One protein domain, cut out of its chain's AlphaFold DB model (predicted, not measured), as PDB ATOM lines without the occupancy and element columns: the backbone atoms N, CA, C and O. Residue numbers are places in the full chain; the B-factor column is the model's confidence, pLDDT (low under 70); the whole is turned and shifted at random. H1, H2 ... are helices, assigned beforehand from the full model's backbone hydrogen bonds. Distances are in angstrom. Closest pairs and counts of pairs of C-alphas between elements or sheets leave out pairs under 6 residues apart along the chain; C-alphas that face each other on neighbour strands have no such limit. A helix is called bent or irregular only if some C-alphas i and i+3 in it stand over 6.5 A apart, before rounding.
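This is residues 10 to 72 of the 121 residues of the protein "MFS transporter" of Carideicomes alvinocaridis (UniProt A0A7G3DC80). Two long helices, H2 and H1, lie side by side and make a helical hairpin, a slim rod with a loop joining them at one end. At the other end of the rod lie both ends of the printed part, a short lead-in before H1 and a tail after H2 that folds back. The printed part has 63 residues with two named helices, H1 then H2 along the chain, and no named strand; the class is all helix. The whole is loose, with a radius of gyration of the C-alphas of 13.9 A, and its C-alphas span 44 by 15 by 14 A.

Find C-alpha 43 at (22.627, -46.339, 128.142), where H2, the longest helix, begins; it holds residues 43 to 63 and runs 30.0 A to C-alpha 63 at (13.792, -66.271, 107.574). Then look at C-alpha 14 at (11.702, -72.177, 116.067), where H1 begins; it holds residues 14 to 33 and measures 28.0 A from first to last C-alpha. Neither helix is bent.

Set H2 beside H1 and you will find that they touch, with 32 pairs of C-alphas within 8 A. Their closest C-alphas are those of Ala 52 and Ala 23, 4.4 A apart. The two run opposite ways at a shallow tilt of 24 degrees, and their centres are 8.6 A apart. They form a helical hairpin, two touching helices that follow each other in the chain. In both H1 and H2, every O i to N i+4 pair is within hydrogen-bond range.

Look for the two C-alphas farthest apart at Val 10 and Asp 39, 44.3 A from each other. The first and last printed C-alphas, those of Val 10 and Pro 72, are 14.6 A apart. The link from H1 to H2 is short, with 9 residues between them, and the printed part has no cut. The mean pLDDT of the printed part is 91.7, and in this model residue 10 is the one printed residue under 70.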
ATOM      1  N   VAL A  10       5.633 -80.151 107.464       64.50
ATOM      2  CA  VAL A  10       5.776 -78.752 107.854       64.50
ATOM      3  C   VAL A  10       6.859 -78.677 108.932       64.50
ATOM      4  O   VAL A  10       6.701 -79.232 110.023       64.50
ATOM      5  N   SER A  11       7.984 -78.059 108.603       72.56
ATOM      6  CA  SER A  11       9.070 -77.751 109.520       72.56
ATOM      7  C   SER A  11       8.791 -76.411 110.191       72.56
ATOM      8  O   SER A  11       8.576 -75.404 109.526       72.56
ATOM      9  N   ILE A  12       8.781 -76.395 111.521       77.38
ATOM     10  CA  ILE A  12       8.533 -75.176 112.295       77.38
ATOM     11  C   ILE A  12       9.847 -74.399 112.439       77.38
ATOM     12  O   ILE A  12      10.828 -74.946 112.952       77.38
ATOM     13  N   ASP A  13       9.858 -73.120 112.052       85.12
ATOM     14  CA  ASP A  13      10.989 -72.219 112.303       85.12
ATOM     15  C   ASP A  13      11.009 -71.722 113.760       85.12
ATOM     16  O   ASP A  13      10.563 -70.623 114.093       85.12
ATOM     17  N   TYR A  14      11.545 -72.547 114.659       88.25
ATOM     18  CA  TYR A  14      11.702 -72.177 116.067       88.25
ATOM     19  C   TYR A  14      12.656 -70.994 116.277       88.25
ATOM     20  O   TYR A  14      12.448 -70.207 117.200       88.25
ATOM     21  N   LEU A  15      13.697 -70.850 115.447       89.94
ATOM     22  CA  LEU A  15      14.673 -69.766 115.598       89.94
ATOM     23  C   LEU A  15      14.055 -68.427 115.202       89.94
ATOM     24  O   LEU A  15      14.163 -67.463 115.962       89.94
ATOM     25  N   GLY A  16      13.354 -68.386 114.068       89.38
ATOM     26  CA  GLY A  16      12.602 -67.214 113.638       89.38
ATOM     27  C   GLY A  16      11.574 -66.789 114.684       89.38
ATOM     28  O   GLY A  16      11.531 -65.619 115.067       89.38
ATOM     29  N   ILE A  17      10.824 -67.744 115.249       91.94
ATOM     30  CA  ILE A  17       9.865 -67.471 116.332       91.94
ATOM     31  C   ILE A  17      10.555 -66.824 117.541       91.94
ATOM     32  O   ILE A  17      10.065 -65.818 118.060       91.94
ATOM     33  N   VAL A  18      11.691 -67.363 117.990       94.81
ATOM     34  CA  VAL A  18      12.422 -66.831 119.152       94.81
ATOM     35  C   VAL A  18      12.932 -65.417 118.886       94.81
ATOM     36  O   VAL A  18      12.726 -64.538 119.722       94.81
ATOM     37  N   PHE A  19      13.548 -65.162 117.730       95.31
ATOM     38  CA  PHE A  19      14.074 -63.832 117.412       95.31
ATOM     39  C   PHE A  19      12.969 -62.790 117.233       95.31
ATOM     40  O   PHE A  19      13.096 -61.679 117.751       95.31
ATOM     41  N   LEU A  20      11.862 -63.150 116.576       94.69
ATOM     42  CA  LEU A  20      10.704 -62.270 116.425       94.69
ATOM     43  C   LEU A  20      10.084 -61.922 117.784       94.69
ATOM     44  O   LEU A  20       9.792 -60.756 118.066       94.69
ATOM     45  N   THR A  21       9.925 -62.925 118.647       95.81
ATOM     46  CA  THR A  21       9.386 -62.745 120.002       95.81
ATOM     47  C   THR A  21      10.315 -61.873 120.844       95.81
ATOM     48  O   THR A  21       9.859 -60.938 121.494       95.81
ATOM     49  N   ALA A  22      11.626 -62.119 120.801       96.81
ATOM     50  CA  ALA A  22      12.601 -61.333 121.552       96.81
ATOM     51  C   ALA A  22      12.643 -59.871 121.082       96.81
ATOM     52  O   ALA A  22      12.609 -58.962 121.910       96.81
ATOM     53  N   ALA A  23      12.666 -59.630 119.767       96.69
ATOM     54  CA  ALA A  23      12.674 -58.282 119.206       96.69
ATOM     55  C   ALA A  23      11.419 -57.489 119.606       96.69
ATOM     56  O   ALA A  23      11.521 -56.358 120.083       96.69
ATOM     57  N   THR A  24      10.237 -58.092 119.457       96.56
ATOM     58  CA  THR A  24       8.964 -57.447 119.815       96.56
ATOM     59  C   THR A  24       8.843 -57.217 121.320       96.56
ATOM     60  O   THR A  24       8.472 -56.119 121.733       96.56
ATOM     61  N   ALA A  25       9.230 -58.188 122.150       97.31
ATOM     62  CA  ALA A  25       9.233 -58.041 123.603       97.31
ATOM     63  C   ALA A  25      10.165 -56.910 124.063       97.31
ATOM     64  O   ALA A  25       9.752 -56.072 124.858       97.31
ATOM     65  N   LEU A  26      11.392 -56.836 123.534       97.19
ATOM     66  CA  LEU A  26      12.344 -55.777 123.883       97.19
ATOM     67  C   LEU A  26      11.815 -54.385 123.532       97.19
ATOM     68  O   LEU A  26      11.920 -53.477 124.355       97.19
ATOM     69  N   LEU A  27      11.209 -54.217 122.352       96.88
ATOM     70  CA  LEU A  27      10.602 -52.945 121.950       96.88
ATOM     71  C   LEU A  27       9.426 -52.558 122.851       96.88
ATOM     72  O   LEU A  27       9.318 -51.398 123.247       96.88
ATOM     73  N   LEU A  28       8.568 -53.521 123.201       96.38
ATOM     74  CA  LEU A  28       7.428 -53.284 124.086       96.38
ATOM     75  C   LEU A  28       7.873 -52.925 125.504       96.38
ATOM     76  O   LEU A  28       7.362 -51.964 126.074       96.38
ATOM     77  N   ILE A  29       8.847 -53.639 126.070       96.06
ATOM     78  CA  ILE A  29       9.395 -53.310 127.395       96.06
ATOM     79  C   ILE A  29      10.058 -51.933 127.346       96.06
ATOM     80  O   ILE A  29       9.856 -51.129 128.251       96.06
ATOM     81  N   TRP A  30      10.795 -51.621 126.277       96.94
ATOM     82  CA  TRP A  30      11.449 -50.325 126.136       96.94
ATOM     83  C   TRP A  30      10.441 -49.173 126.116       96.94
ATOM     84  O   TRP A  30      10.524 -48.290 126.966       96.94
ATOM     85  N   VAL A  31       9.453 -49.198 125.215       95.44
ATOM     86  CA  VAL A  31       8.477 -48.100 125.089       95.44
ATOM     87  C   VAL A  31       7.599 -47.964 126.330       95.44
ATOM     88  O   VAL A  31       7.161 -46.867 126.669       95.44
ATOM     89  N   THR A  32       7.342 -49.074 127.026       94.50
ATOM     90  CA  THR A  32       6.560 -49.045 128.261       94.50
ATOM     91  C   THR A  32       7.377 -48.616 129.466       94.50
ATOM     92  O   THR A  32       6.765 -48.131 130.402       94.50
ATOM     93  N   SER A  33       8.700 -48.764 129.497       93.94
ATOM     94  CA  SER A  33       9.515 -48.451 130.687       93.94
ATOM     95  C   SER A  33      10.271 -47.124 130.560       93.94
ATOM     96  O   SER A  33      10.551 -46.468 131.566       93.94
ATOM     97  N   ALA A  34      10.563 -46.688 129.331       94.12
ATOM     98  CA  ALA A  34      11.222 -45.417 129.054       94.12
ATOM     99  C   ALA A  34      10.396 -44.233 129.586       94.12
ATOM    100  O   ALA A  34       9.189 -44.129 129.364       94.12
ATOM    101  N   GLY A  35      11.051 -43.336 130.321       91.31
ATOM    102  CA  GLY A  35      10.426 -42.210 131.016       91.31
ATOM    103  C   GLY A  35       9.786 -42.553 132.367       91.31
ATOM    104  O   GLY A  35       9.360 -41.633 133.060       91.31
ATOM    105  N   ARG A  36       9.727 -43.838 132.755       91.69
ATOM    106  CA  ARG A  36       9.333 -44.281 134.106       91.69
ATOM    107  C   ARG A  36      10.509 -44.851 134.891       91.69
ATOM    108  O   ARG A  36      10.822 -44.331 135.954       91.69
ATOM    109  N   ASP A  37      11.151 -45.889 134.357       92.06
ATOM    110  CA  ASP A  37      12.209 -46.634 135.055       92.06
ATOM    111  C   ASP A  37      13.616 -46.181 134.642       92.06
ATOM    112  O   ASP A  37      14.572 -46.284 135.407       92.06
ATOM    113  N   PHE A  38      13.750 -45.669 133.419       93.62
ATOM    114  CA  PHE A  38      14.981 -45.095 132.883       93.62
ATOM    115  C   PHE A  38      14.660 -44.000 131.866       93.62
ATOM    116  O   PHE A  38      13.589 -43.993 131.257       93.62
ATOM    117  N   ASP A  39      15.602 -43.086 131.642       94.12
ATOM    118  CA  ASP A  39      15.411 -41.991 130.693       94.12
ATOM    119  C   ASP A  39      15.370 -42.472 129.243       94.12
ATOM    120  O   ASP A  39      16.064 -43.412 128.837       94.12
ATOM    121  N   TRP A  40      14.621 -41.734 128.426       92.12
ATOM    122  CA  TRP A  40      14.554 -41.931 126.981       92.12
ATOM    123  C   TRP A  40      15.943 -41.941 126.333       92.12
ATOM    124  O   TRP A  40      16.227 -42.812 125.518       92.12
ATOM    125  N   ALA A  41      16.833 -41.038 126.746       93.94
ATOM    126  CA  ALA A  41      18.213 -40.965 126.273       93.94
ATOM    127  C   ALA A  41      19.186 -41.511 127.330       93.94
ATOM    128  O   ALA A  41      19.913 -40.761 127.974       93.94
ATOM    129  N   SER A  42      19.192 -42.831 127.516       94.19
ATOM    130  CA  SER A  42      20.057 -43.518 128.481       94.19
ATOM    131  C   SER A  42      20.819 -44.682 127.849       94.19
ATOM    132  O   SER A  42      20.440 -45.213 126.801       94.19
ATOM    133  N   THR A  43      21.880 -45.130 128.523       95.50
ATOM    134  CA  THR A  43      22.627 -46.339 128.142       95.50
ATOM    135  C   THR A  43      21.716 -47.570 128.092       95.50
ATOM    136  O   THR A  43      21.887 -48.424 127.224       95.50
ATOM    137  N   THR A  44      20.713 -47.644 128.974       94.94
ATOM    138  CA  THR A  44      19.708 -48.718 128.985       94.94
ATOM    139  C   THR A  44      18.868 -48.704 127.712       94.94
ATOM    140  O   THR A  44      18.741 -49.740 127.064       94.94
ATOM    141  N   THR A  45      18.369 -47.534 127.290       95.88
ATOM    142  CA  THR A  45      17.667 -47.391 126.005       95.88
ATOM    143  C   THR A  45      18.534 -47.856 124.838       95.88
ATOM    144  O   THR A  45      18.069 -48.634 124.005       95.88
ATOM    145  N   ALA A  46      19.796 -47.420 124.789       96.50
ATOM    146  CA  ALA A  46      20.714 -47.805 123.721       96.50
ATOM    147  C   ALA A  46      20.915 -49.328 123.664       96.50
ATOM    148  O   ALA A  46      20.877 -49.912 122.582       96.50
ATOM    149  N   TRP A  47      21.054 -49.984 124.819       96.50
ATOM    150  CA  TRP A  47      21.153 -51.440 124.897       96.50
ATOM    151  C   TRP A  47      19.879 -52.149 124.455       96.50
ATOM    152  O   TRP A  47      19.952 -53.082 123.660       96.50
ATOM    153  N   MET A  48      18.711 -51.721 124.934       95.62
ATOM    154  CA  MET A  48      17.442 -52.369 124.597       95.62
ATOM    155  C   MET A  48      17.124 -52.250 123.108       95.62
ATOM    156  O   MET A  48      16.815 -53.254 122.466       95.62
ATOM    157  N   LEU A  49      17.253 -51.046 122.546       96.81
ATOM    158  CA  LEU A  49      17.061 -50.818 121.116       96.81
ATOM    159  C   LEU A  49      18.133 -51.523 120.281       96.81
ATOM    160  O   LEU A  49      17.809 -52.100 119.246       96.81
ATOM    161  N   GLY A  50      19.386 -51.536 120.743       97.50
ATOM    162  CA  GLY A  50      20.474 -52.269 120.103       97.50
ATOM    163  C   GLY A  50      20.197 -53.772 120.034       97.50
ATOM    164  O   GLY A  50      20.250 -54.360 118.957       97.50
ATOM    165  N   CYS A  51      19.820 -54.393 121.153       97.25
ATOM    166  CA  CYS A  51      19.452 -55.808 121.212       97.25
ATOM    167  C   CYS A  51      18.210 -56.119 120.371       97.25
ATOM    168  O   CYS A  51      18.193 -57.133 119.675       97.25
ATOM    169  N   ALA A  52      17.193 -55.251 120.390       97.44
ATOM    170  CA  ALA A  52      16.005 -55.412 119.557       97.44
ATOM    171  C   ALA A  52      16.367 -55.377 118.066       97.44
ATOM    172  O   ALA A  52      15.963 -56.267 117.323       97.44
ATOM    173  N   ALA A  53      17.191 -54.413 117.646       97.75
ATOM    174  CA  ALA A  53      17.663 -54.306 116.271       97.75
ATOM    175  C   ALA A  53      18.475 -55.539 115.850       97.75
ATOM    176  O   ALA A  53      18.235 -56.094 114.778       97.75
ATOM    177  N   VAL A  54      19.389 -56.014 116.704       97.88
ATOM    178  CA  VAL A  54      20.157 -57.242 116.447       97.88
ATOM    179  C   VAL A  54      19.229 -58.450 116.319       97.88
ATOM    180  O   VAL A  54      19.364 -59.212 115.365       97.88
ATOM    181  N   ALA A  55      18.251 -58.613 117.215       96.81
ATOM    182  CA  ALA A  55      17.276 -59.698 117.140       96.81
ATOM    183  C   ALA A  55      16.431 -59.628 115.856       96.81
ATOM    184  O   ALA A  55      16.230 -60.653 115.210       96.81
ATOM    185  N   THR A  56      16.001 -58.438 115.425       95.94
ATOM    186  CA  THR A  56      15.297 -58.255 114.146       95.94
ATOM    187  C   THR A  56      16.173 -58.622 112.952       95.94
ATOM    188  O   THR A  56      15.708 -59.296 112.037       95.94
ATOM    189  N   VAL A  57      17.449 -58.224 112.947       96.06
ATOM    190  CA  VAL A  57      18.383 -58.603 111.877       96.06
ATOM    191  C   VAL A  57      18.576 -60.118 111.847       96.06
ATOM    192  O   VAL A  57      18.511 -60.712 110.773       96.06
ATOM    193  N   LEU A  58      18.764 -60.753 113.006       94.44
ATOM    194  CA  LEU A  58      18.881 -62.208 113.104       94.44
ATOM    195  C   LEU A  58      17.616 -62.907 112.604       94.44
ATOM    196  O   LEU A  58      17.744 -63.825 111.804       94.44
ATOM    197  N   PHE A  59      16.428 -62.422 112.978       93.88
ATOM    198  CA  PHE A  59      15.143 -62.909 112.468       93.88
ATOM    199  C   PHE A  59      15.067 -62.850 110.936       93.88
ATOM    200  O   PHE A  59      14.739 -63.841 110.290       93.88
ATOM    201  N   VAL A  60      15.414 -61.707 110.334       92.19
ATOM    202  CA  VAL A  60      15.396 -61.553 108.871       92.19
ATOM    203  C   VAL A  60      16.393 -62.508 108.213       92.19
ATOM    204  O   VAL A  60      16.073 -63.150 107.216       92.19
ATOM    205  N   VAL A  61      17.600 -62.640 108.769       91.75
ATOM    206  CA  VAL A  61      18.622 -63.548 108.235       91.75
ATOM    207  C   VAL A  61      18.201 -65.014 108.364       91.75
ATOM    208  O   VAL A  61      18.490 -65.788 107.450       91.75
ATOM    209  N   THR A  62      17.538 -65.414 109.453       90.44
ATOM    210  CA  THR A  62      17.023 -66.783 109.604       90.44
ATOM    211  C   THR A  62      15.889 -67.056 108.627       90.44
ATOM    212  O   THR A  62      15.961 -68.048 107.907       90.44
ATOM    213  N   GLU A  63      14.926 -66.144 108.501       88.81
ATOM    214  CA  GLU A  63      13.792 -66.271 107.574       88.81
ATOM    215  C   GLU A  63      14.226 -66.393 106.111       88.81
ATOM    216  O   GLU A  63      13.657 -67.161 105.344       88.81
ATOM    217  N   LEU A  64      15.290 -65.690 105.716       86.62
ATOM    218  CA  LEU A  64      15.847 -65.805 104.365       86.62
ATOM    219  C   LEU A  64      16.548 -67.147 104.096       86.62
ATOM    220  O   LEU A  64      16.854 -67.448 102.943       86.62
ATOM    221  N   ARG A  65      16.863 -67.924 105.139       84.50
ATOM    222  CA  ARG A  65      17.614 -69.185 105.042       84.50
ATOM    223  C   ARG A  65      16.756 -70.424 105.281       84.50
ATOM    224  O   ARG A  65      17.127 -71.492 104.799       84.50
ATOM    225  N   VAL A  66      15.671 -70.315 106.046       84.69
ATOM    226  CA  VAL A  66      14.794 -71.453 106.354       84.69
ATOM    227  C   VAL A  66      13.964 -71.832 105.121       84.69
ATOM    228  O   VAL A  66      13.523 -70.977 104.359       84.69
ATOM    229  N   ALA A  67      13.776 -73.139 104.902       76.81
ATOM    230  CA  ALA A  67      13.029 -73.665 103.756       76.81
ATOM    231  C   ALA A  67      11.524 -73.351 103.827       76.81
ATOM    232  O   ALA A  67      10.884 -73.148 102.797       76.81
ATOM    233  N   GLU A  68      10.980 -73.297 105.041       80.31
ATOM    234  CA  GLU A  68       9.592 -72.940 105.330       80.31
ATOM    235  C   GLU A  68       9.550 -71.703 106.244       80.31
ATOM    236  O   GLU A  68       9.439 -71.839 107.464       80.31
ATOM    237  N   PRO A  69       9.701 -70.496 105.667       80.12
ATOM    238  CA  PRO A  69       9.640 -69.234 106.400       80.12
ATOM    239  C   PRO A  69       8.270 -69.013 107.054       80.12
ATOM    240  O   PRO A  69       7.229 -69.244 106.429       80.12
ATOM    241  N   LEU A  70       8.259 -68.499 108.286       81.81
ATOM    242  CA  LEU A  70       7.053 -68.042 108.978       81.81
ATOM    243  C   LEU A  70       6.429 -66.850 108.245       81.81
ATOM    244  O   LEU A  70       5.205 -66.767 108.123       81.81
ATOM    245  N   ILE A  71       7.262 -65.920 107.768       84.25
ATOM    246  CA  ILE A  71       6.823 -64.728 107.041       84.25
ATOM    247  C   ILE A  71       7.565 -64.687 105.708       84.25
ATOM    248  O   ILE A  71       8.699 -64.212 105.650       84.25
ATOM    249  N   PRO A  72       6.923 -65.093 104.598       86.25
ATOM    250  CA  PRO A  72       7.549 -65.040 103.286       86.25
ATOM    251  C   PRO A  72       7.871 -63.588 102.906       86.25
ATOM    252  O   PRO A  72       7.019 -62.842 102.422       86.25
TER     253      PRO A  72